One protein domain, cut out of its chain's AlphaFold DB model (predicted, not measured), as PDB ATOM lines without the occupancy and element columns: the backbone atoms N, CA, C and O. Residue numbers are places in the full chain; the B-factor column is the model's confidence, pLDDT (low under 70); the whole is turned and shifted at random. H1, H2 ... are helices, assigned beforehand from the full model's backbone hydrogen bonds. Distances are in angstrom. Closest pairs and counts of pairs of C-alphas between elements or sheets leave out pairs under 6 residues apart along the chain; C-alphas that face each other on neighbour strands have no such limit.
ATOM      1  N   ASN A   2      32.814  -4.487 -23.496       70.81
ATOM      2  CA  ASN A   2      31.433  -4.104 -23.145       70.81
ATOM      3  C   ASN A   2      31.297  -2.965 -22.115       70.81
ATOM      4  O   ASN A   2      30.318  -2.233 -22.155       70.81
ATOM      5  N   VAL A   3      32.277  -2.767 -21.225       67.06
ATOM      6  CA  VAL A   3      32.181  -1.742 -20.163       67.06
ATOM      7  C   VAL A   3      32.318  -0.323 -20.722       67.06
ATOM      8  O   VAL A   3      31.578   0.568 -20.324       67.06
ATOM      9  N   ILE A   4      33.215  -0.116 -21.692       75.12
ATOM     10  CA  ILE A   4      33.431   1.206 -22.298       75.12
ATOM     11  C   ILE A   4      32.170   1.658 -23.041       75.12
ATOM     12  O   ILE A   4      31.736   2.791 -22.863       75.12
ATOM     13  N   VAL A   5      31.537   0.764 -23.810       74.25
ATOM     14  CA  VAL A   5      30.294   1.056 -24.548       74.25
ATOM     15  C   VAL A   5      29.122   1.304 -23.590       74.25
ATOM     16  O   VAL A   5      28.381   2.268 -23.763       74.25
ATOM     17  N   ALA A   6      28.993   0.492 -22.536       75.38
ATOM     18  CA  ALA A   6      27.921   0.636 -21.551       75.38
ATOM     19  C   ALA A   6      27.982   1.958 -20.762       75.38
ATOM     20  O   ALA A   6      26.941   2.459 -20.354       75.38
ATOM     21  N   VAL A   7      29.174   2.534 -20.560       75.88
ATOM     22  CA  VAL A   7      29.346   3.827 -19.869       75.88
ATOM     23  C   VAL A   7      29.258   5.011 -20.837       75.88
ATOM     24  O   VAL A   7      28.713   6.056 -20.487       75.88
ATOM     25  N   SER A   8      29.764   4.859 -22.061       76.50
ATOM     26  CA  SER A   8      29.815   5.961 -23.032       76.50
ATOM     27  C   SER A   8      28.445   6.334 -23.597       76.50
ATOM     28  O   SER A   8      28.208   7.522 -23.799       76.50
ATOM     29  N   ILE A   9      27.524   5.380 -23.787       79.62
ATOM     30  CA  ILE A   9      26.174   5.677 -24.300       79.62
ATOM     31  C   ILE A   9      25.364   6.545 -23.315       79.62
ATOM     32  O   ILE A   9      24.941   7.624 -23.722       79.62
ATOM     33  N   PRO A  10      25.191   6.181 -22.025       79.94
ATOM     34  CA  PRO A  10      24.473   7.027 -21.068       79.94
ATOM     35  C   PRO A  10      25.136   8.390 -20.869       79.94
ATOM     36  O   PRO A  10      24.442   9.396 -20.750       79.94
ATOM     37  N   LEU A  11      26.475   8.436 -20.864       74.50
ATOM     38  CA  LEU A  11      27.223   9.682 -20.728       74.50
ATOM     39  C   LEU A  11      26.990  10.607 -21.930       74.50
ATOM     40  O   LEU A  11      26.702  11.785 -21.742       74.50
ATOM     41  N   ALA A  12      27.063  10.075 -23.153       79.75
ATOM     42  CA  ALA A  12      26.783  10.831 -24.369       79.75
ATOM     43  C   ALA A  12      25.319  11.292 -24.419       79.75
ATOM     44  O   ALA A  12      25.066  12.465 -24.686       79.75
ATOM     45  N   SER A  13      24.360  10.418 -24.090       80.31
ATOM     46  CA  SER A  13      22.939  10.779 -23.997       80.31
ATOM     47  C   SER A  13      22.691  11.875 -22.963       80.31
ATOM     48  O   SER A  13      21.954  12.813 -23.245       80.31
ATOM     49  N   TYR A  14      23.336  11.805 -21.794       78.94
ATOM     50  CA  TYR A  14      23.246  12.847 -20.773       78.94
ATOM     51  C   TYR A  14      23.812  14.180 -21.268       78.94
ATOM     52  O   TYR A  14      23.163  15.210 -21.102       78.94
ATOM     53  N   VAL A  15      24.987  14.173 -21.907       75.88
ATOM     54  CA  VAL A  15      25.601  15.391 -22.457       75.88
ATOM     55  C   VAL A  15      24.707  16.014 -23.529       75.88
ATOM     56  O   VAL A  15      24.458  17.214 -23.464       75.88
ATOM     57  N   VAL A  16      24.179  15.211 -24.459       79.12
ATOM     58  CA  VAL A  16      23.276  15.680 -25.523       79.12
ATOM     59  C   VAL A  16      21.969  16.216 -24.948       79.12
ATOM     60  O   VAL A  16      21.549  17.303 -25.327       79.12
ATOM     61  N   LEU A  17      21.336  15.505 -24.009       75.00
ATOM     62  CA  LEU A  17      20.123  15.995 -23.347       75.00
ATOM     63  C   LEU A  17      20.398  17.317 -22.624       75.00
ATOM     64  O   LEU A  17      19.634  18.270 -22.759       75.00
ATOM     65  N   ARG A  18      21.519  17.407 -21.905       68.81
ATOM     66  CA  ARG A  18      21.908  18.608 -21.165       68.81
ATOM     67  C   ARG A  18      22.110  19.821 -22.066       68.81
ATOM     68  O   ARG A  18      21.645  20.903 -21.717       68.81
ATOM     69  N   SER A  28      31.317  25.053 -16.794       80.00
ATOM     70  CA  SER A  28      32.554  25.806 -16.724       80.00
ATOM     71  C   SER A  28      33.385  25.258 -15.573       80.00
ATOM     72  O   SER A  28      32.878  24.908 -14.503       80.00
ATOM     73  N   PHE A  29      34.684  25.145 -15.814       84.75
ATOM     74  CA  PHE A  29      35.635  24.855 -14.756       84.75
ATOM     75  C   PHE A  29      35.898  26.131 -13.967       84.75
ATOM     76  O   PHE A  29      36.005  27.214 -14.544       84.75
ATOM     77  N   GLN A  30      36.026  25.996 -12.650       87.31
ATOM     78  CA  GLN A  30      36.491  27.098 -11.816       87.31
ATOM     79  C   GLN A  30      37.961  27.429 -12.137       87.31
ATOM     80  O   GLN A  30      38.723  26.538 -12.534       87.31
ATOM     81  N   PRO A  31      38.412  28.680 -11.930       92.44
ATOM     82  CA  PRO A  31      39.829  29.012 -12.000       92.44
ATOM     83  C   PRO A  31      40.649  28.138 -11.044       92.44
ATOM     84  O   PRO A  31      40.237  27.888  -9.911       92.44
ATOM     85  N   LEU A  32      41.850  27.722 -11.458       92.50
ATOM     86  CA  LEU A  32      42.703  26.836 -10.654       92.50
ATOM     87  C   LEU A  32      42.966  27.381  -9.240       92.50
ATOM     88  O   LEU A  32      42.998  26.614  -8.282       92.50
ATOM     89  N   ALA A  33      43.117  28.700  -9.101       93.44
ATOM     90  CA  ALA A  33      43.301  29.344  -7.804       93.44
ATOM     91  C   ALA A  33      42.115  29.094  -6.854       93.44
ATOM     92  O   ALA A  33      42.331  28.801  -5.680       93.44
ATOM     93  N   GLU A  34      40.881  29.134  -7.364       91.94
ATOM     94  CA  GLU A  34      39.667  28.884  -6.580       91.94
ATOM     95  C   GLU A  34      39.511  27.403  -6.235       91.94
ATOM     96  O   GLU A  34      39.170  27.066  -5.099       91.94
ATOM     97  N   ILE A  35      39.850  26.509  -7.172       93.25
ATOM     98  CA  ILE A  35      39.888  25.060  -6.922       93.25
ATOM     99  C   ILE A  35      40.854  24.756  -5.773       93.25
ATOM    100  O   ILE A  35      40.495  24.062  -4.821       93.25
ATOM    101  N   LEU A  36      42.074  25.294  -5.841       94.44
ATOM    102  CA  LEU A  36      43.103  25.052  -4.833       94.44
ATOM    103  C   LEU A  36      42.759  25.683  -3.486       94.44
ATOM    104  O   LEU A  36      43.068  25.080  -2.464       94.44
ATOM    105  N   LEU A  37      42.118  26.854  -3.470       94.62
ATOM    106  CA  LEU A  37      41.742  27.549  -2.240       94.62
ATOM    107  C   LEU A  37      40.532  26.902  -1.551       94.62
ATOM    108  O   LEU A  37      40.587  26.572  -0.364       94.62
ATOM    109  N   ARG A  38      39.430  26.716  -2.285       94.31
ATOM    110  CA  ARG A  38      38.126  26.318  -1.729       94.31
ATOM    111  C   ARG A  38      37.893  24.809  -1.754       94.31
ATOM    112  O   ARG A  38      37.167  24.297  -0.899       94.31
ATOM    113  N   GLY A  39      38.494  24.085  -2.699       94.44
ATOM    114  CA  GLY A  39      38.332  22.635  -2.858       94.44
ATOM    115  C   GLY A  39      38.695  21.843  -1.596       94.44
ATOM    116  O   GLY A  39      37.836  21.125  -1.077       94.44
ATOM    117  N   PRO A  40      39.905  22.014  -1.028       95.38
ATOM    118  CA  PRO A  40      40.323  21.312   0.185       95.38
ATOM    119  C   PRO A  40      39.396  21.580   1.370       95.38
ATOM    120  O   PRO A  40      38.988  20.654   2.071       95.38
ATOM    121  N   VAL A  41      39.012  22.845   1.562       95.62
ATOM    122  CA  VAL A  41      38.105  23.261   2.639       95.62
ATOM    123  C   VAL A  41      36.721  22.642   2.456       95.62
ATOM    124  O   VAL A  41      36.155  22.142   3.425       95.62
ATOM    125  N   SER A  42      36.210  22.585   1.222       94.25
ATOM    126  CA  SER A  42      34.936  21.924   0.905       94.25
ATOM    127  C   SER A  42      34.973  20.435   1.265       94.25
ATOM    128  O   SER A  42      34.078  19.938   1.943       94.25
ATOM    129  N   VAL A  43      36.040  19.723   0.881       94.12
ATOM    130  CA  VAL A  43      36.204  18.290   1.189       94.12
ATOM    131  C   VAL A  43      36.314  18.051   2.695       94.12
ATOM    132  O   VAL A  43      35.591  17.215   3.238       94.12
ATOM    133  N   ALA A  44      37.169  18.805   3.391       94.75
ATOM    134  CA  ALA A  44      37.319  18.692   4.842       94.75
ATOM    135  C   ALA A  44      36.006  18.998   5.579       94.75
ATOM    136  O   ALA A  44      35.705  18.393   6.610       94.75
ATOM    137  N   LYS A  45      35.184  19.889   5.024       93.19
ATOM    138  CA  LYS A  45      33.867  20.205   5.565       93.19
ATOM    139  C   LYS A  45      32.892  19.033   5.467       93.19
ATOM    140  O   LYS A  45      32.236  18.736   6.458       93.19
ATOM    141  N   TYR A  46      32.859  18.307   4.349       93.62
ATOM    142  CA  TYR A  46      32.053  17.082   4.245       93.62
ATOM    143  C   TYR A  46      32.500  15.991   5.224       93.62
ATOM    144  O   TYR A  46      31.660  15.294   5.800       93.62
ATOM    145  N   VAL A  47      33.809  15.873   5.466       93.00
ATOM    146  CA  VAL A  47      34.342  14.983   6.510       93.00
ATOM    147  C   VAL A  47      33.835  15.421   7.885       93.00
ATOM    148  O   VAL A  47      33.309  14.601   8.632       93.00
ATOM    149  N   SER A  48      33.926  16.714   8.201       92.38
ATOM    150  CA  SER A  48      33.433  17.264   9.467       92.38
ATOM    151  C   SER A  48      31.929  17.030   9.653       92.38
ATOM    152  O   SER A  48      31.515  16.531  10.694       92.38
ATOM    153  N   TRP A  49      31.112  17.269   8.622       90.56
ATOM    154  CA  TRP A  49      29.656  17.065   8.672       90.56
ATOM    155  C   TRP A  49      29.235  15.610   8.855       90.56
ATOM    156  O   TRP A  49      28.140  15.347   9.343       90.56
ATOM    157  N   THR A  50      30.098  14.669   8.481       87.00
ATOM    158  CA  THR A  50      29.880  13.244   8.751       87.00
ATOM    159  C   THR A  50      29.992  12.940  10.248       87.00
ATOM    160  O   THR A  50      29.298  12.062  10.752       87.00
ATOM    161  N   ILE A  51      30.868  13.659  10.957       86.75
ATOM    162  CA  ILE A  51      31.116  13.478  12.393       86.75
ATOM    163  C   ILE A  51      30.123  14.305  13.213       86.75
ATOM    164  O   ILE A  51      29.555  13.811  14.184       86.75
ATOM    165  N   TYR A  52      29.918  15.562  12.817       87.31
ATOM    166  CA  TYR A  52      29.051  16.521  13.485       87.31
ATOM    167  C   TYR A  52      28.199  17.257  12.442       87.31
ATOM    168  O   TYR A  52      28.663  18.235  11.842       87.31
ATOM    169  N   PRO A  53      26.970  16.779  12.166       86.06
ATOM    170  CA  PRO A  53      26.099  17.422  11.197       86.06
ATOM    171  C   PRO A  53      25.662  18.790  11.745       86.06
ATOM    172  O   PRO A  53      25.032  18.845  12.799       86.06
ATOM    173  N   PRO A  54      25.970  19.902  11.058       85.75
ATOM    174  CA  PRO A  54      25.560  21.228  11.509       85.75
ATOM    175  C   PRO A  54      24.049  21.437  11.340       85.75
ATOM    176  O   PRO A  54      23.367  20.657  10.655       85.75
ATOM    177  N   ALA A  55      23.565  22.554  11.895       86.94
ATOM    178  CA  ALA A  55      22.226  23.076  11.644       86.94
ATOM    179  C   ALA A  55      21.960  23.179  10.138       86.94
ATOM    180  O   ALA A  55      22.840  23.545   9.348       86.94
ATOM    181  N   MET A  56      20.745  22.818   9.740       86.38
ATOM    182  CA  MET A  56      20.356  22.807   8.340       86.38
ATOM    183  C   MET A  56      20.430  24.210   7.740       86.38
ATOM    184  O   MET A  56      19.997  25.167   8.368       86.38
ATOM    185  N   SER A  57      20.962  24.316   6.521       90.38
ATOM    186  CA  SER A  57      20.938  25.572   5.778       90.38
ATOM    187  C   SER A  57      20.558  25.347   4.331       90.38
ATOM    188  O   SER A  57      21.093  24.441   3.694       90.38
ATOM    189  N   MET A  58      19.680  26.192   3.794       89.31
ATOM    190  CA  MET A  58      19.432  26.226   2.352       89.31
ATOM    191  C   MET A  58      20.631  26.756   1.566       89.31
ATOM    192  O   MET A  58      20.841  26.338   0.431       89.31
ATOM    193  N   GLU A  59      21.399  27.668   2.161       86.88
ATOM    194  CA  GLU A  59      22.492  28.378   1.506       86.88
ATOM    195  C   GLU A  59      23.758  28.278   2.355       86.88
ATOM    196  O   GLU A  59      23.696  28.469   3.566       86.88
ATOM    197  N   ARG A  60      24.900  27.952   1.742       87.56
ATOM    198  CA  ARG A  60      26.191  27.797   2.442       87.56
ATOM    199  C   ARG A  60      27.374  28.421   1.707       87.56
ATOM    200  O   ARG A  60      28.516  28.316   2.152       87.56
ATOM    201  N   SER A  61      27.130  29.119   0.600       81.25
ATOM    202  CA  SER A  61      28.177  29.833  -0.139       81.25
ATOM    203  C   SER A  61      28.878  30.903   0.703       81.25
ATOM    204  O   SER A  61      30.077  31.126   0.533       81.25
ATOM    205  N   THR A  62      28.183  31.503   1.675       81.69
ATOM    206  CA  THR A  62      28.738  32.590   2.495       81.69
ATOM    207  C   THR A  62      29.838  32.158   3.458       81.69
ATOM    208  O   THR A  62      30.574  32.992   3.979       81.69
ATOM    209  N   GLU A  63      29.990  30.855   3.685       82.94
ATOM    210  CA  GLU A  63      31.016  30.304   4.574       82.94
ATOM    211  C   GLU A  63      32.440  30.435   3.993       82.94
ATOM    212  O   GLU A  63      33.418  30.190   4.698       82.94
ATOM    213  N   PHE A  64      32.564  30.831   2.720       84.25
ATOM    214  CA  PHE A  64      33.836  30.988   2.008       84.25
ATOM    215  C   PHE A  64      34.279  32.445   1.825       84.25
ATOM    216  O   PHE A  64      35.379  32.663   1.326       84.25
ATOM    217  N   ILE A  65      33.468  33.431   2.232       81.50
ATOM    218  CA  ILE A  65      33.727  34.861   1.964       81.50
ATOM    219  C   ILE A  65      35.075  35.316   2.545       81.50
ATOM    220  O   ILE A  65      35.818  36.039   1.891       81.50
ATOM    221  N   ASP A  66      35.422  34.843   3.743       85.38
ATOM    222  CA  ASP A  66      36.643  35.250   4.453       85.38
ATOM    223  C   ASP A  66      37.819  34.268   4.235       85.38
ATOM    224  O   ASP A  66      38.825  34.297   4.956       85.38
ATOM    225  N   LEU A  67      37.700  33.337   3.278       90.12
ATOM    226  CA  LEU A  67      38.706  32.299   3.068       90.12
ATOM    227  C   LEU A  67      39.894  32.828   2.255       90.12
ATOM    228  O   LEU A  67      39.752  33.310   1.137       90.12
ATOM    229  N   THR A  68      41.100  32.651   2.792       92.94
ATOM    230  CA  THR A  68      42.358  33.003   2.126       92.94
ATOM    231  C   THR A  68      43.375  31.873   2.282       92.94
ATOM    232  O   THR A  68      43.257  31.037   3.179       92.94
ATOM    233  N   PHE A  69      44.440  31.876   1.473       93.44
ATOM    234  CA  PHE A  69      45.552  30.918   1.604       93.44
ATOM    235  C   PHE A  69      46.295  31.003   2.949       93.44
ATOM    236  O   PHE A  69      47.094  30.127   3.269       93.44
ATOM    237  N   ARG A  70      46.057  32.062   3.734       93.75
ATOM    238  CA  ARG A  70      46.649  32.259   5.065       93.75
ATOM    239  C   ARG A  70      45.722  31.815   6.196       93.75
ATOM    240  O   ARG A  70      46.161  31.760   7.342       93.75
ATOM    241  N   SER A  71      44.459  31.510   5.905       94.12
ATOM    242  CA  SER A  71      43.480  31.126   6.918       94.12
ATOM    243  C   SER A  71      43.865  29.782   7.552       94.12
ATOM    244  O   SER A  71      44.139  28.816   6.849       94.12
ATOM    245  N   GLY A  72      43.833  29.670   8.885       94.88
ATOM    246  CA  GLY A  72      44.171  28.415   9.580       94.88
ATOM    247  C   GLY A  72      43.315  27.216   9.137       94.88
ATOM    248  O   GLY A  72      43.813  26.098   9.029       94.88
ATOM    249  N   ILE A  73      42.049  27.472   8.786       93.88
ATOM    250  CA  ILE A  73      41.106  26.475   8.255       93.88
ATOM    251  C   ILE A  73      41.627  25.836   6.959       93.88
ATOM    252  O   ILE A  73      41.453  24.636   6.761       93.88
ATOM    253  N   TYR A  74      42.306  26.602   6.101       95.44
ATOM    254  CA  TYR A  74      42.884  26.094   4.857       95.44
ATOM    255  C   TYR A  74      43.965  25.035   5.130       95.44
ATOM    256  O   TYR A  74      43.940  23.946   4.554       95.44
ATOM    257  N   PHE A  75      44.872  25.311   6.070       96.38
ATOM    258  CA  PHE A  75      45.912  24.358   6.468       96.38
ATOM    259  C   PHE A  75      45.328  23.129   7.170       96.38
ATOM    260  O   PHE A  75      45.724  22.004   6.867       96.38
ATOM    261  N   ALA A  76      44.350  23.326   8.061       96.44
ATOM    262  CA  ALA A  76      43.651  22.227   8.724       96.44
ATOM    263  C   ALA A  76      42.928  21.314   7.716       96.44
ATOM    264  O   ALA A  76      42.932  20.089   7.870       96.44
ATOM    265  N   ALA A  77      42.357  21.887   6.653       96.00
ATOM    266  CA  ALA A  77      41.702  21.131   5.594       96.00
ATOM    267  C   ALA A  77      42.687  20.241   4.823       96.00
ATOM    268  O   ALA A  77      42.446  19.042   4.671       96.00
ATOM    269  N   TRP A  78      43.833  20.788   4.407       96.69
ATOM    270  CA  TRP A  78      44.886  19.994   3.767       96.69
ATOM    271  C   TRP A  78      45.446  18.913   4.685       96.69
ATOM    272  O   TRP A  78      45.605  17.774   4.249       96.69
ATOM    273  N   LEU A  79      45.691  19.237   5.956       97.44
ATOM    274  CA  LEU A  79      46.144  18.261   6.943       97.44
ATOM    275  C   LEU A  79      45.137  17.112   7.093       97.44
ATOM    276  O   LEU A  79      45.537  15.951   7.139       97.44
ATOM    277  N   THR A  80      43.840  17.425   7.100       95.94
ATOM    278  CA  THR A  80      42.766  16.423   7.144       95.94
ATOM    279  C   THR A  80      42.812  15.515   5.916       95.94
ATOM    280  O   THR A  80      42.802  14.294   6.058       95.94
ATOM    281  N   ILE A  81      42.919  16.082   4.711       95.88
ATOM    282  CA  ILE A  81      42.964  15.311   3.457       95.88
ATOM    283  C   ILE A  81      44.210  14.425   3.395       95.88
ATOM    284  O   ILE A  81      44.100  13.233   3.109       95.88
ATOM    285  N   VAL A  82      45.386  14.982   3.692       97.31
ATOM    286  CA  VAL A  82      46.654  14.238   3.689       97.31
ATOM    287  C   VAL A  82      46.638  13.146   4.756       97.31
ATOM    288  O   VAL A  82      47.039  12.019   4.472       97.31
ATOM    289  N   GLY A  83      46.125  13.440   5.952       97.38
ATOM    290  CA  GLY A  83      45.976  12.466   7.030       97.38
ATOM    291  C   GLY A  83      45.054  11.312   6.639       97.38
ATOM    292  O   GLY A  83      45.436  10.151   6.771       97.38
ATOM    293  N   LEU A  84      43.880  11.612   6.083       95.81
ATOM    294  CA  LEU A  84      42.940  10.601   5.592       95.81
ATOM    295  C   LEU A  84      43.541   9.748   4.469       95.81
ATOM    296  O   LEU A  84      43.420   8.523   4.498       95.81
ATOM    297  N   ALA A  85      44.234  10.371   3.514       96.25
ATOM    298  CA  ALA A  85      44.917   9.660   2.440       96.25
ATOM    299  C   ALA A  85      46.027   8.746   2.984       96.25
ATOM    300  O   ALA A  85      46.098   7.577   2.605       96.25
ATOM    301  N   ALA A  86      46.855   9.238   3.909       97.62
ATOM    302  CA  ALA A  86      47.906   8.452   4.548       97.62
ATOM    303  C   ALA A  86      47.327   7.260   5.324       97.62
ATOM    304  O   ALA A  86      47.810   6.136   5.170       97.62
ATOM    305  N   VAL A  87      46.253   7.472   6.092       96.75
ATOM    306  CA  VAL A  87      45.551   6.408   6.827       96.75
ATOM    307  C   VAL A  87      44.950   5.382   5.868       96.75
ATOM    308  O   VAL A  87      45.117   4.186   6.098       96.75
ATOM    309  N   ALA A  88      44.317   5.798   4.767       96.31
ATOM    310  CA  ALA A  88      43.817   4.865   3.753       96.31
ATOM    311  C   ALA A  88      44.939   4.065   3.089       96.31
ATOM    312  O   ALA A  88      44.813   2.851   2.938       96.31
ATOM    313  N   ILE A  89      46.051   4.709   2.727       97.25
ATOM    314  CA  ILE A  89      47.201   4.033   2.111       97.25
ATOM    315  C   ILE A  89      47.846   3.046   3.086       97.25
ATOM    316  O   ILE A  89      48.220   1.950   2.676       97.25
ATOM    317  N   TRP A  90      47.961   3.402   4.363       97.12
ATOM    318  CA  TRP A  90      48.507   2.521   5.391       97.12
ATOM    319  C   TRP A  90      47.571   1.340   5.686       97.12
ATOM    320  O   TRP A  90      48.004   0.185   5.696       97.12
ATOM    321  N   LEU A  91      46.273   1.605   5.857       95.25
ATOM    322  CA  LEU A  91      45.279   0.576   6.163       95.25
ATOM    323  C   LEU A  91      44.904  -0.293   4.963       95.25
ATOM    324  O   LEU A  91      44.341  -1.361   5.185       95.25
ATOM    325  N   ARG A  92      45.242   0.066   3.716       96.06
ATOM    326  CA  ARG A  92      44.888  -0.750   2.535       96.06
ATOM    327  C   ARG A  92      45.415  -2.186   2.601       96.06
ATOM    328  O   ARG A  92      44.796  -3.079   2.037       96.06
ATOM    329  N   CYS A  93      46.539  -2.404   3.287       95.56
ATOM    330  CA  CYS A  93      47.138  -3.729   3.445       95.56
ATOM    331  C   CYS A  93      46.450  -4.569   4.534       95.56
ATOM    332  O   CYS A  93      46.548  -5.790   4.507       95.56
ATOM    333  N   TYR A  94      45.761  -3.929   5.484       95.06
ATOM    334  CA  TYR A  94      45.140  -4.590   6.638       95.06
ATOM    335  C   TYR A  94      43.615  -4.683   6.514       95.06
ATOM    336  O   TYR A  94      43.011  -5.672   6.913       95.06
ATOM    337  N   VAL A  95      42.992  -3.639   5.967       97.00
ATOM    338  CA  VAL A  95      41.546  -3.471   5.810       97.00
ATOM    339  C   VAL A  95      41.290  -2.851   4.424       97.00
ATOM    340  O   VAL A  95      40.975  -1.665   4.318       97.00
ATOM    341  N   PRO A  96      41.436  -3.615   3.323       96.56
ATOM    342  CA  PRO A  96      41.326  -3.075   1.961       96.56
ATOM    343  C   PRO A  96      39.964  -2.424   1.689       96.56
ATOM    344  O   PRO A  96      39.882  -1.433   0.967       96.56
ATOM    345  N   LEU A  97      38.901  -2.927   2.327       97.31
ATOM    346  CA  LEU A  97      37.553  -2.376   2.206       97.31
ATOM    347  C   LEU A  97      37.427  -0.967   2.817       97.31
ATOM    348  O   LEU A  97      36.667  -0.152   2.302       97.31
ATOM    349  N   PHE A  98      38.214  -0.647   3.853       96.94
ATOM    350  CA  PHE A  98      38.283   0.708   4.409       96.94
ATOM    351  C   PHE A  98      38.869   1.692   3.396       96.94
ATOM    352  O   PHE A  98      38.273   2.731   3.120       96.94
ATOM    353  N   ALA A  99      40.008   1.332   2.797       96.94
ATOM    354  CA  ALA A  99      40.648   2.158   1.780       96.94
ATOM    355  C   ALA A  99      39.741   2.335   0.552       96.94
ATOM    356  O   ALA A  99      39.583   3.452   0.066       96.94
ATOM    357  N   ALA A 100      39.092   1.258   0.092       97.12
ATOM    358  CA  ALA A 100      38.133   1.313  -1.010       97.12
ATOM    359  C   ALA A 100      36.951   2.249  -0.708       97.12
ATOM    360  O   ALA A 100      36.583   3.052  -1.564       97.12
ATOM    361  N   GLY A 101      36.399   2.198   0.509       96.75
ATOM    362  CA  GLY A 101      35.337   3.104   0.946       96.75
ATOM    363  C   GLY A 101      35.768   4.573   0.936       96.75
ATOM    364  O   GLY A 101      35.061   5.415   0.381       96.75
ATOM    365  N   LEU A 102      36.958   4.882   1.465       96.62
ATOM    366  CA  LEU A 102      37.454   6.260   1.516       96.62
ATOM    367  C   LEU A 102      37.801   6.817   0.127       96.62
ATOM    368  O   LEU A 102      37.450   7.956  -0.177       96.62
ATOM    369  N   PHE A 103      38.430   6.018  -0.744       95.75
ATOM    370  CA  PHE A 103      38.669   6.421  -2.134       95.75
ATOM    371  C   PHE A 103      37.362   6.573  -2.914       95.75
ATOM    372  O   PHE A 103      37.213   7.538  -3.657       95.75
ATOM    373  N   GLY A 104      36.396   5.673  -2.709       95.75
ATOM    374  CA  GLY A 104      35.062   5.791  -3.296       95.75
ATOM    375  C   GLY A 104      34.362   7.086  -2.879       95.75
ATOM    376  O   GLY A 104      33.837   7.798  -3.733       95.75
ATOM    377  N   ALA A 105      34.425   7.443  -1.593       95.94
ATOM    378  CA  ALA A 105      33.894   8.707  -1.087       95.94
ATOM    379  C   ALA A 105      34.612   9.926  -1.697       95.94
ATOM    380  O   ALA A 105      33.953  10.873  -2.125       95.94
ATOM    381  N   ALA A 106      35.945   9.894  -1.798       94.56
ATOM    382  CA  ALA A 106      36.723  10.969  -2.412       94.56
ATOM    383  C   ALA A 106      36.385  11.160  -3.902       94.56
ATOM    384  O   ALA A 106      36.217  12.290  -4.354       94.56
ATOM    385  N   ILE A 107      36.225  10.064  -4.652       93.88
ATOM    386  CA  ILE A 107      35.796  10.098  -6.058       93.88
ATOM    387  C   ILE A 107      34.380  10.672  -6.171       93.88
ATOM    388  O   ILE A 107      34.139  11.531  -7.015       93.88
ATOM    389  N   ALA A 108      33.457  10.256  -5.301       94.00
ATOM    390  CA  ALA A 108      32.088  10.769  -5.290       94.00
ATOM    391  C   ALA A 108      32.012  12.272  -4.955       94.00
ATOM    392  O   ALA A 108      31.146  12.967  -5.483       94.00
ATOM    393  N   LEU A 109      32.919  12.782  -4.114       93.31
ATOM    394  CA  LEU A 109      33.014  14.210  -3.784       93.31
ATOM    395  C   LEU A 109      33.783  15.035  -4.816       93.31
ATOM    396  O   LEU A 109      33.661  16.258  -4.807       93.31
ATOM    397  N   MET A 110      34.558  14.406  -5.703       91.81
ATOM    398  CA  MET A 110      35.433  15.099  -6.654       91.81
ATOM    399  C   MET A 110      34.712  16.181  -7.482       91.81
ATOM    400  O   MET A 110      35.240  17.292  -7.554       91.81
ATOM    401  N   PRO A 111      33.500  15.957  -8.037       88.88
ATOM    402  CA  PRO A 111      32.782  17.003  -8.775       88.88
ATOM    403  C   PRO A 111      32.435  18.227  -7.917       88.88
ATOM    404  O   PRO A 111      32.328  19.338  -8.432       88.88
ATOM    405  N   PHE A 112      32.285  18.022  -6.606       90.69
ATOM    406  CA  PHE A 112      31.899  19.023  -5.610       90.69
ATOM    407  C   PHE A 112      33.105  19.609  -4.861       90.69
ATOM    408  O   PHE A 112      32.944  20.469  -3.998       90.69
ATOM    409  N   ALA A 113      34.328  19.192  -5.207       89.50
ATOM    410  CA  ALA A 113      35.579  19.757  -4.703       89.50
ATOM    411  C   ALA A 113      35.969  21.048  -5.452       89.50
ATOM    412  O   ALA A 113      37.148  21.311  -5.670       89.50
ATOM    413  N   GLN A 114      34.971  21.838  -5.863       91.25
ATOM    414  CA  GLN A 114      35.102  23.084  -6.632       91.25
ATOM    415  C   GLN A 114      35.677  22.937  -8.044       91.25
ATOM    416  O   GLN A 114      35.960  23.938  -8.682       91.25
ATOM    417  N   ILE A 115      35.823  21.715  -8.568       88.56
ATOM    418  CA  ILE A 115      36.301  21.502  -9.945       88.56
ATOM    419  C   ILE A 115      35.298  22.077 -10.954       88.56
ATOM    420  O   ILE A 115      35.689  22.713 -11.933       88.56
ATOM    421  N   LEU A 116      34.007  21.864 -10.702       88.94
ATOM    422  CA  LEU A 116      32.917  22.385 -11.519       88.94
ATOM    423  C   LEU A 116      32.367  23.674 -10.906       88.94
ATOM    424  O   LEU A 116      32.229  23.778  -9.686       88.94
ATOM    425  N   GLN A 117      31.997  24.634 -11.751       85.88
ATOM    426  CA  GLN A 117      31.227  25.794 -11.322       85.88
ATOM    427  C   GLN A 117      29.794  25.358 -11.009       85.88
ATOM    428  O   GLN A 117      28.999  25.045 -11.894       85.88
ATOM    429  N   LEU A 118      29.492  25.292  -9.718       85.81
ATOM    430  CA  LEU A 118      28.179  24.961  -9.185       85.81
ATOM    431  C   LEU A 118      27.550  26.222  -8.604       85.81
ATOM    432  O   LEU A 118      28.253  27.059  -8.041       85.81
ATOM    433  N   TYR A 119      26.225  26.329  -8.701       82.62
ATOM    434  CA  TYR A 119      25.484  27.450  -8.116       82.62
ATOM    435  C   TYR A 119      25.645  27.516  -6.588       82.62
ATOM    436  O   TYR A 119      25.675  28.592  -6.006       82.62
ATOM    437  N   GLN A 120      25.804  26.357  -5.942       87.44
ATOM    438  CA  GLN A 120      26.146  26.241  -4.531       87.44
ATOM    439  C   GLN A 120      27.532  25.636  -4.391       87.44
ATOM    440  O   GLN A 120      27.790  24.533  -4.872       87.44
ATOM    441  N   LEU A 121      28.411  26.350  -3.687       87.88
ATOM    442  CA  LEU A 121      29.772  25.887  -3.424       87.88
ATOM    443  C   LEU A 121      29.749  24.605  -2.586       87.88
ATOM    444  O   LEU A 121      30.471  23.658  -2.878       87.88
ATOM    445  N   VAL A 122      28.902  24.550  -1.559       91.38
ATOM    446  CA  VAL A 122      28.772  23.385  -0.679       91.38
ATOM    447  C   VAL A 122      27.303  23.189  -0.335       91.38
ATOM    448  O   VAL A 122      26.600  24.152  -0.045       91.38
ATOM    449  N   ALA A 123      26.840  21.943  -0.363       91.88
ATOM    450  CA  ALA A 123      25.482  21.570   0.013       91.88
ATOM    451  C   ALA A 123      25.472  20.146   0.568       91.88
ATOM    452  O   ALA A 123      26.217  19.288   0.094       91.88
ATOM    453  N   GLU A 124      24.611  19.847   1.540       91.06
ATOM    454  CA  GLU A 124      24.562  18.517   2.163       91.06
ATOM    455  C   GLU A 124      24.257  17.402   1.160       91.06
ATOM    456  O   GLU A 124      24.829  16.317   1.256       91.06
ATOM    457  N   ARG A 125      23.420  17.682   0.151       91.31
ATOM    458  CA  ARG A 125      23.063  16.713  -0.900       91.31
ATOM    459  C   ARG A 125      24.271  16.193  -1.684       91.31
ATOM    460  O   ARG A 125      24.217  15.094  -2.226       91.31
ATOM    461  N   TYR A 126      25.371  16.945  -1.720       92.25
ATOM    462  CA  TYR A 126      26.608  16.519  -2.378       92.25
ATOM    463  C   TYR A 126      27.329  15.408  -1.600       92.25
ATOM    464  O   TYR A 126      28.048  14.604  -2.194       92.25
ATOM    465  N   ALA A 127      27.081  15.287  -0.293       93.31
ATOM    466  CA  ALA A 127      27.644  14.229   0.540       93.31
ATOM    467  C   ALA A 127      26.877  12.899   0.450       93.31
ATOM    468  O   ALA A 127      27.397  11.880   0.899       93.31
ATOM    469  N   TYR A 128      25.667  12.863  -0.121       93.00
ATOM    470  CA  TYR A 128      24.818  11.660  -0.105       93.00
ATOM    471  C   TYR A 128      25.432  10.492  -0.878       93.00
ATOM    472  O   TYR A 128      25.413   9.361  -0.407       93.00
ATOM    473  N   THR A 129      26.039  10.752  -2.035       93.19
ATOM    474  CA  THR A 129      26.734   9.698  -2.792       93.19
ATOM    475  C   THR A 129      28.020   9.271  -2.084       93.19
ATOM    476  O   THR A 129      28.360   8.090  -2.046       93.19
ATOM    477  N   ALA A 130      28.727  10.225  -1.476       94.62
ATOM    478  CA  ALA A 130      29.963   9.962  -0.749       94.62
ATOM    479  C   ALA A 130      29.737   9.173   0.549       94.62
ATOM    480  O   ALA A 130      30.598   8.380   0.940       94.62
ATOM    481  N   SER A 131      28.574   9.334   1.189       94.12
ATOM    482  CA  SER A 131      28.238   8.645   2.438       94.12
ATOM    483  C   SER A 131      28.234   7.126   2.281       94.12
ATOM    484  O   SER A 131      28.590   6.430   3.226       94.12
ATOM    485  N   VAL A 132      27.949   6.599   1.086       95.69
ATOM    486  CA  VAL A 132      28.042   5.159   0.799       95.69
ATOM    487  C   VAL A 132      29.468   4.648   1.023       95.69
ATOM    488  O   VAL A 132      29.672   3.639   1.700       95.69
ATOM    489  N   GLY A 133      30.470   5.372   0.512       95.94
ATOM    490  CA  GLY A 133      31.880   5.039   0.716       95.94
ATOM    491  C   GLY A 133      32.307   5.174   2.180       95.94
ATOM    492  O   GLY A 133      33.028   4.325   2.704       95.94
ATOM    493  N   ILE A 134      31.796   6.194   2.870       94.50
ATOM    494  CA  ILE A 134      32.049   6.417   4.299       94.50
ATOM    495  C   ILE A 134      31.461   5.282   5.153       94.50
ATOM    496  O   ILE A 134      32.164   4.724   5.994       94.50
ATOM    497  N   VAL A 135      30.201   4.898   4.928       94.06
ATOM    498  CA  VAL A 135      29.536   3.794   5.643       94.06
ATOM    499  C   VAL A 135      30.282   2.485   5.412       94.06
ATOM    500  O   VAL A 135      30.492   1.722   6.359       94.06
ATOM    501  N   LEU A 136      30.742   2.242   4.181       95.88
ATOM    502  CA  LEU A 136      31.568   1.082   3.857       95.88
ATOM    503  C   LEU A 136      32.883   1.090   4.649       95.88
ATOM    504  O   LEU A 136      33.262   0.068   5.227       95.88
ATOM    505  N   ALA A 137      33.548   2.246   4.726       96.00
ATOM    506  CA  ALA A 137      34.794   2.401   5.462       96.00
ATOM    507  C   ALA A 137      34.613   2.153   6.970       96.00
ATOM    508  O   ALA A 137      35.353   1.360   7.559       96.00
ATOM    509  N   ILE A 138      33.594   2.761   7.581       93.44
ATOM    510  CA  ILE A 138      33.269   2.586   9.006       93.44
ATOM    511  C   ILE A 138      32.932   1.120   9.307       93.44
ATOM    512  O   ILE A 138      33.470   0.540  10.251       93.44
ATOM    513  N   SER A 139      32.102   0.494   8.471       94.12
ATOM    514  CA  SER A 139      31.699  -0.908   8.641       94.12
ATOM    515  C   SER A 139      32.891  -1.863   8.545       94.12
ATOM    516  O   SER A 139      32.992  -2.811   9.327       94.12
ATOM    517  N   ALA A 140      33.832  -1.597   7.631       96.19
ATOM    518  CA  ALA A 140      35.048  -2.389   7.479       96.19
ATOM    519  C   ALA A 140      35.952  -2.313   8.719       96.19
ATOM    520  O   ALA A 140      36.454  -3.339   9.183       96.19
ATOM    521  N   VAL A 141      36.131  -1.115   9.284       95.38
ATOM    522  CA  VAL A 141      36.904  -0.927  10.521       95.38
ATOM    523  C   VAL A 141      36.218  -1.616  11.693       95.38
ATOM    524  O   VAL A 141      36.880  -2.345  12.430       95.38
ATOM    525  N   LEU A 142      34.900  -1.461  11.840       95.62
ATOM    526  CA  LEU A 142      34.141  -2.115  12.905       95.62
ATOM    527  C   LEU A 142      34.281  -3.644  12.838       95.62
ATOM    528  O   LEU A 142      34.579  -4.283  13.848       95.62
ATOM    529  N   ALA A 143      34.159  -4.234  11.647       95.12
ATOM    530  CA  ALA A 143      34.358  -5.669  11.442       95.12
ATOM    531  C   ALA A 143      35.800  -6.121  11.758       95.12
ATOM    532  O   ALA A 143      36.013  -7.159  12.398       95.12
ATOM    533  N   ALA A 144      36.802  -5.331  11.359       95.75
ATOM    534  CA  ALA A 144      38.205  -5.605  11.661       95.75
ATOM    535  C   ALA A 144      38.495  -5.530  13.172       95.75
ATOM    536  O   ALA A 144      39.194  -6.385  13.709       95.75
ATOM    537  N   VAL A 145      37.919  -4.559  13.884       96.06
ATOM    538  CA  VAL A 145      38.045  -4.421  15.346       96.06
ATOM    539  C   VAL A 145      37.395  -5.607  16.058       96.06
ATOM    540  O   VAL A 145      38.036  -6.243  16.895       96.06
ATOM    541  N   VAL A 146      36.160  -5.961  15.689       97.00
ATOM    542  CA  VAL A 146      35.439  -7.093  16.293       97.00
ATOM    543  C   VAL A 146      36.205  -8.403  16.116       97.00
ATOM    544  O   VAL A 146      36.350  -9.162  17.073       97.00
ATOM    545  N   SER A 147      36.753  -8.653  14.926       95.25
ATOM    546  CA  SER A 147      37.549  -9.859  14.665       95.25
ATOM    547  C   SER A 147      38.901  -9.850  15.390       95.25
ATOM    548  O   SER A 147      39.244 -10.842  16.036       95.25
ATOM    549  N   LYS A 148      39.642  -8.733  15.357       96.25
ATOM    550  CA  LYS A 148      40.966  -8.598  15.992       96.25
ATOM    551  C   LYS A 148      40.915  -8.795  17.506       96.25
ATOM    552  O   LYS A 148      41.769  -9.484  18.057       96.25
ATOM    553  N   PHE A 149      39.917  -8.215  18.169       97.31
ATOM    554  CA  PHE A 149      39.753  -8.314  19.622       97.31
ATOM    555  C   PHE A 149      38.848  -9.477  20.054       97.31
ATOM    556  O   PHE A 149      38.561  -9.610  21.240       97.31
ATOM    557  N   ARG A 150      38.413 -10.332  19.112       96.56
ATOM    558  CA  ARG A 150      37.504 -11.469  19.355       96.56
ATOM    559  C   ARG A 150      36.231 -11.065  20.112       96.56
ATOM    560  O   ARG A 150      35.722 -11.821  20.938       96.56
ATOM    561  N   LEU A 151      35.723  -9.866  19.833       97.00
ATOM    562  CA  LEU A 151      34.486  -9.379  20.431       97.00
ATOM    563  C   LEU A 151      33.298 -10.189  19.892       97.00
ATOM    564  O   LEU A 151      33.314 -10.645  18.744       97.00
ATOM    565  N   PRO A 152      32.232 -10.366  20.685       96.12
ATOM    566  CA  PRO A 152      31.040 -11.040  20.201       96.12
ATOM    567  C   PRO A 152      30.361 -10.199  19.113       96.12
ATOM    568  O   PRO A 152      30.344  -8.972  19.190       96.12
ATOM    569  N   ARG A 153      29.755 -10.841  18.106       92.44
ATOM    570  CA  ARG A 153      29.145 -10.149  16.947       92.44
ATOM    571  C   ARG A 153      28.086  -9.106  17.328       92.44
ATOM    572  O   ARG A 153      27.932  -8.117  16.621       92.44
ATOM    573  N   TRP A 154      27.398  -9.295  18.456       95.38
ATOM    574  CA  TRP A 154      26.416  -8.332  18.957       95.38
ATOM    575  C   TRP A 154      27.043  -6.982  19.338       95.38
ATOM    576  O   TRP A 154      26.344  -5.978  19.308       95.38
ATOM    577  N   SER A 155      28.351  -6.917  19.621       95.12
ATOM    578  CA  SER A 155      29.045  -5.646  19.883       95.12
ATOM    579  C   SER A 155      28.956  -4.686  18.694       95.12
ATOM    580  O   SER A 155      28.645  -3.516  18.888       95.12
ATOM    581  N   ALA A 156      29.120  -5.181  17.460       92.25
ATOM    582  CA  ALA A 156      28.916  -4.374  16.258       92.25
ATOM    583  C   ALA A 156      27.468  -3.881  16.155       92.25
ATOM    584  O   ALA A 156      27.239  -2.719  15.835       92.25
ATOM    585  N   VAL A 157      26.497  -4.744  16.470       93.38
ATOM    586  CA  VAL A 157      25.070  -4.389  16.464       93.38
ATOM    587  C   VAL A 157      24.780  -3.292  17.485       93.38
ATOM    588  O   VAL A 157      24.092  -2.336  17.154       93.38
ATOM    589  N   VAL A 158      25.341  -3.383  18.693       95.69
ATOM    590  CA  VAL A 158      25.186  -2.356  19.733       95.69
ATOM    591  C   VAL A 158      25.817  -1.038  19.299       95.69
ATOM    592  O   VAL A 158      25.173  -0.003  19.424       95.69
ATOM    593  N   VAL A 159      27.028  -1.057  18.735       94.50
ATOM    594  CA  VAL A 159      27.677   0.160  18.215       94.50
ATOM    595  C   VAL A 159      26.827   0.810  17.120       94.50
ATOM    596  O   VAL A 159      26.603   2.018  17.163       94.50
ATOM    597  N   LEU A 160      26.305   0.022  16.177       90.69
ATOM    598  CA  LEU A 160      25.415   0.523  15.128       90.69
ATOM    599  C   LEU A 160      24.099   1.060  15.704       90.69
ATOM    600  O   LEU A 160      23.662   2.133  15.304       90.69
ATOM    601  N   ALA A 161      23.486   0.366  16.666       93.69
ATOM    602  CA  ALA A 161      22.249   0.804  17.309       93.69
ATOM    603  C   ALA A 161      22.438   2.120  18.078       93.69
ATOM    604  O   ALA A 161      21.604   3.015  17.970       93.69
ATOM    605  N   VAL A 162      23.556   2.268  18.800       94.19
ATOM    606  CA  VAL A 162      23.922   3.523  19.469       94.19
ATOM    607  C   VAL A 162      24.135   4.626  18.437       94.19
ATOM    608  O   VAL A 162      23.596   5.714  18.605       94.19
ATOM    609  N   TRP A 163      24.852   4.358  17.343       90.00
ATOM    610  CA  TRP A 163      25.073   5.351  16.290       90.00
ATOM    611  C   TRP A 163      23.762   5.808  15.627       90.00
ATOM    612  O   TRP A 163      23.546   7.010  15.460       90.00
ATOM    613  N   ILE A 164      22.851   4.881  15.320       90.25
ATOM    614  CA  ILE A 164      21.510   5.195  14.797       90.25
ATOM    615  C   ILE A 164      20.710   6.004  15.827       90.25
ATOM    616  O   ILE A 164      20.115   7.018  15.472       90.25
ATOM    617  N   GLY A 165      20.731   5.601  17.101       92.50
ATOM    618  CA  GLY A 165      20.047   6.311  18.185       92.50
ATOM    619  C   GLY A 165      20.542   7.750  18.354       92.50
ATOM    620  O   GLY A 165      19.736   8.674  18.423       92.50
ATOM    621  N   LEU A 166      21.862   7.959  18.325       90.25
ATOM    622  CA  LEU A 166      22.475   9.292  18.361       90.25
ATOM    623  C   LEU A 166      22.131  10.128  17.118       90.25
ATOM    624  O   LEU A 166      22.052  11.351  17.205       90.25
ATOM    625  N   SER A 167      21.875   9.484  15.977       88.19
ATOM    626  CA  SER A 167      21.483  10.166  14.737       88.19
ATOM    627  C   SER A 167      20.039  10.681  14.760       88.19
ATOM    628  O   SER A 167      19.685  11.513  13.928       88.19
ATOM    629  N   PHE A 168      19.205  10.238  15.709       91.56
ATOM    630  CA  PHE A 168      17.809  10.674  15.805       91.56
ATOM    631  C   PHE A 168      17.677  12.158  16.170       91.56
ATOM    632  O   PHE A 168      16.817  12.846  15.625       91.56
ATOM    633  N   MET A 169      18.556  12.669  17.041       88.75
ATOM    634  CA  MET A 169      18.531  14.072  17.478       88.75
ATOM    635  C   MET A 169      18.712  15.055  16.300       88.75
ATOM    636  O   MET A 169      17.797  15.847  16.068       88.75
ATOM    637  N   PRO A 170      19.780  14.968  15.474       89.88
ATOM    638  CA  PRO A 170      19.918  15.834  14.299       89.88
ATOM    639  C   PRO A 170      18.784  15.687  13.279       89.88
ATOM    640  O   PRO A 170      18.438  16.644  12.589       89.88
ATOM    641  N   VAL A 171      18.212  14.487  13.141       90.94
ATOM    642  CA  VAL A 171      17.082  14.254  12.228       90.94
ATOM    643  C   VAL A 171      15.831  14.975  12.723       90.94
ATOM    644  O   VAL A 171      15.153  15.618  11.927       90.94
ATOM    645  N   HIS A 172      15.549  14.918  14.023       92.69
ATOM    646  CA  HIS A 172      14.419  15.618  14.623       92.69
ATOM    647  C   HIS A 172      14.527  17.140  14.441       92.69
ATOM    648  O   HIS A 172      13.571  17.771  13.991       92.69
ATOM    649  N   GLU A 173      15.700  17.723  14.708       91.06
ATOM    650  CA  GLU A 173      15.950  19.155  14.475       91.06
ATOM    651  C   GLU A 173      15.754  19.541  13.004       91.06
ATOM    652  O   GLU A 173      15.161  20.574  12.700       91.06
ATOM    653  N   ARG A 174      16.188  18.685  12.071       91.00
ATOM    654  CA  ARG A 174      15.970  18.907  10.635       91.00
ATOM    655  C   ARG A 174      14.491  18.865  10.270       91.00
ATOM    656  O   ARG A 174      14.046  19.729   9.528       91.00
ATOM    657  N   ILE A 175      13.727  17.904  10.787       94.06
ATOM    658  CA  ILE A 175      12.277  17.836  10.543       94.06
ATOM    659  C   ILE A 175      11.592  19.107  11.056       94.06
ATOM    660  O   ILE A 175      10.765  19.672  10.344       94.06
ATOM    661  N   HIS A 176      11.975  19.590  12.243       93.25
ATOM    662  CA  HIS A 176      11.465  20.852  12.780       93.25
ATOM    663  C   HIS A 176      11.809  22.039  11.874       93.25
ATOM    664  O   HIS A 176      10.926  22.825  11.545       93.25
ATOM    665  N   ALA A 177      13.055  22.127  11.397       93.62
ATOM    666  CA  ALA A 177      13.477  23.185  10.482       93.62
ATOM    667  C   ALA A 177      12.652  23.216   9.183       93.62
ATOM    668  O   ALA A 177      12.418  24.285   8.640       93.62
ATOM    669  N   TRP A 178      12.167  22.068   8.699       94.06
ATOM    670  CA  TRP A 178      11.297  21.980   7.515       94.06
ATOM    671  C   TRP A 178       9.805  22.201   7.792       94.06
ATOM    672  O   TRP A 178       9.003  22.126   6.864       94.06
ATOM    673  N   SER A 179       9.405  22.447   9.042       95.81
ATOM    674  CA  SER A 179       7.987  22.584   9.403       95.81
ATOM    675  C   SER A 179       7.331  23.854   8.848       95.81
ATOM    676  O   SER A 179       6.120  23.865   8.629       95.81
ATOM    677  N   SER A 180       8.111  24.912   8.605       95.81
ATOM    678  CA  SER A 180       7.653  26.158   7.987       95.81
ATOM    679  C   SER A 180       8.798  26.871   7.263       95.81
ATOM    680  O   SER A 180       9.967  26.675   7.594       95.81
ATOM    681  N   GLU A 181       8.471  27.726   6.292       94.44
ATOM    682  CA  GLU A 181       9.470  28.524   5.565       94.44
ATOM    683  C   GLU A 181      10.231  29.474   6.501       94.44
ATOM    684  O   GLU A 181      11.454  29.582   6.414       94.44
ATOM    685  N   SER A 182       9.521  30.093   7.450       94.31
ATOM    686  CA  SER A 182      10.111  30.973   8.464       94.31
ATOM    687  C   SER A 182      11.151  30.238   9.313       94.31
ATOM    688  O   SER A 182      12.304  30.671   9.391       94.31
ATOM    689  N   GLU A 183      10.792  29.076   9.872       95.00
ATOM    690  CA  GLU A 183      11.710  28.264  10.681       95.00
ATOM    691  C   GLU A 183      12.922  27.799   9.864       95.00
ATOM    692  O   GLU A 183      14.059  27.811  10.351       95.00
ATOM    693  N   LEU A 184      12.702  27.445   8.596       95.06
ATOM    694  CA  LEU A 184      13.758  27.002   7.698       95.06
ATOM    695  C   LEU A 184      14.768  28.115   7.420       95.06
ATOM    696  O   LEU A 184      15.977  27.870   7.472       95.06
ATOM    697  N   TYR A 185      14.306  29.339   7.157       94.44
ATOM    698  CA  TYR A 185      15.197  30.476   6.927       94.44
ATOM    699  C   TYR A 185      15.891  30.938   8.209       94.44
ATOM    700  O   TYR A 185      17.099  31.189   8.177       94.44
ATOM    701  N   HIS A 186      15.185  30.977   9.341       93.12
ATOM    702  CA  HIS A 186      15.786  31.295  10.638       93.12
ATOM    703  C   HIS A 186      16.879  30.293  11.017       93.12
ATOM    704  O   HIS A 186      17.994  30.698  11.354       93.12
ATOM    705  N   THR A 187      16.610  28.993  10.882       93.75
ATOM    706  CA  THR A 187      17.605  27.942  11.141       93.75
ATOM    707  C   THR A 187      18.779  28.036  10.163       93.75
ATOM    708  O   THR A 187      19.937  27.918  10.569       93.75
ATOM    709  N   SER A 188      18.510  28.332   8.886       93.00
ATOM    710  CA  SER A 188      19.559  28.512   7.875       93.00
ATOM    711  C   SER A 188      20.481  29.697   8.192       93.00
ATOM    712  O   SER A 188      21.694  29.604   7.994       93.00
ATOM    713  N   LEU A 189      19.953  30.794   8.748       92.19
ATOM    714  CA  LEU A 189      20.759  31.952   9.156       92.19
ATOM    715  C   LEU A 189      21.721  31.643  10.310       92.19
ATOM    716  O   LEU A 189      22.760  32.293  10.402       92.19
ATOM    717  N   ILE A 190      21.443  30.641  11.149       90.81
ATOM    718  CA  ILE A 190      22.394  30.199  12.186       90.81
ATOM    719  C   ILE A 190      23.680  29.677  11.530       90.81
ATOM    720  O   ILE A 190      24.785  29.973  11.984       90.81
ATOM    721  N   ALA A 191      23.542  28.920  10.440       88.38
ATOM    722  CA  ALA A 191      24.669  28.362   9.697       88.38
ATOM    723  C   ALA A 191      25.264  29.345   8.674       88.38
ATOM    724  O   ALA A 191      26.436  29.237   8.319       88.38
ATOM    725  N   SER A 192      24.476  30.284   8.155       90.44
ATOM    726  CA  SER A 192      24.906  31.241   7.128       90.44
ATOM    727  C   SER A 192      24.379  32.649   7.415       90.44
ATOM    728  O   SER A 192      23.556  33.178   6.666       90.44
ATOM    729  N   PRO A 193      24.884  33.296   8.485       89.88
ATOM    730  CA  PRO A 193      24.353  34.571   8.978       89.88
ATOM    731  C   PRO A 193      24.558  35.739   8.007       89.88
ATOM    732  O   PRO A 193      23.851  36.741   8.082       89.88
ATOM    733  N   LYS A 194      25.521  35.611   7.086       89.12
ATOM    734  CA  LYS A 194      25.845  36.610   6.058       89.12
ATOM    735  C   LYS A 194      25.066  36.400   4.747       89.12
ATOM    736  O   LYS A 194      25.379  37.044   3.752       89.12
ATOM    737  N   SER A 195      24.104  35.473   4.702       89.12
ATOM    738  CA  SER A 195      23.376  35.148   3.469       89.12
ATOM    739  C   SER A 195      22.331  36.205   3.126       89.12
ATOM    740  O   SER A 195      21.269  36.271   3.744       89.12
TER     741      SER A 195
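AT A GLANCE: This is residues 2 to 18 and 28 to 195 of the 233 residues of an uncharacterized protein of Blastocatellia bacterium (UniProt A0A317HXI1). Four long helices, H4, H5, H6 and H7, zigzag back and forth: H5 and H6 lie side by side as the core, H7 splays from H6 as a narrow V, and H2 crosses H4. H1 stands free to one side; H8 turns a corner after H7. The printed part has 185 residues with eight named helices, H1 to H8 in order, and no named strand: all helix. It is only just compact, close to loose, with a radius of gyration of the C-alphas of 19.1 A and spans of 51, 46 and 39 A.

IN THESE COORDINATES: H1, residues 2 to 18, begins at C-alpha 2 (31.433, -4.104, -23.145). H2 is 32 to 51, H3 61 to 64, H4 72 to 91, 28.1 A long, and H5 96 to 112. H6, 124 to 148, measures 34.6 A and has a kink of 50 degrees near residue 131; H7, 154 to 177, measures 35.1 A. H8, 181 to 191, ends at C-alpha 191 (24.669, 28.362, 9.697).

HOW THE PARTS SIT: H5 and H6 touch as a hairpin, opposite ways at a shallow tilt of 10 degrees; their closest C-alphas, Gly 101 and Gly 133, are 4.0 A apart. H4 and H5 form another hairpin, closest at C-alphas 88 and 99, 4.6 A. H2 touches H4 at C-alphas 44 and 77, 5.1 A. H6 and H7, also a hairpin, touch closest at C-alphas 142 and 156, 6.6 A. H7 and H8 touch only at the corner, closest at C-alphas 177 and 184, 4.7 A. H3 is close to H2 but not clearly touching. Every O i to N i+4 pair is within hydrogen-bond range in H4, but 16 of 21 in H6.

THE WHOLE: Residues 19 to 27 are not printed; C-alphas 18 and 28 are 13.6 A apart. The link H5 to H6 is long. Residues 3 and 18 have pLDDT under 70.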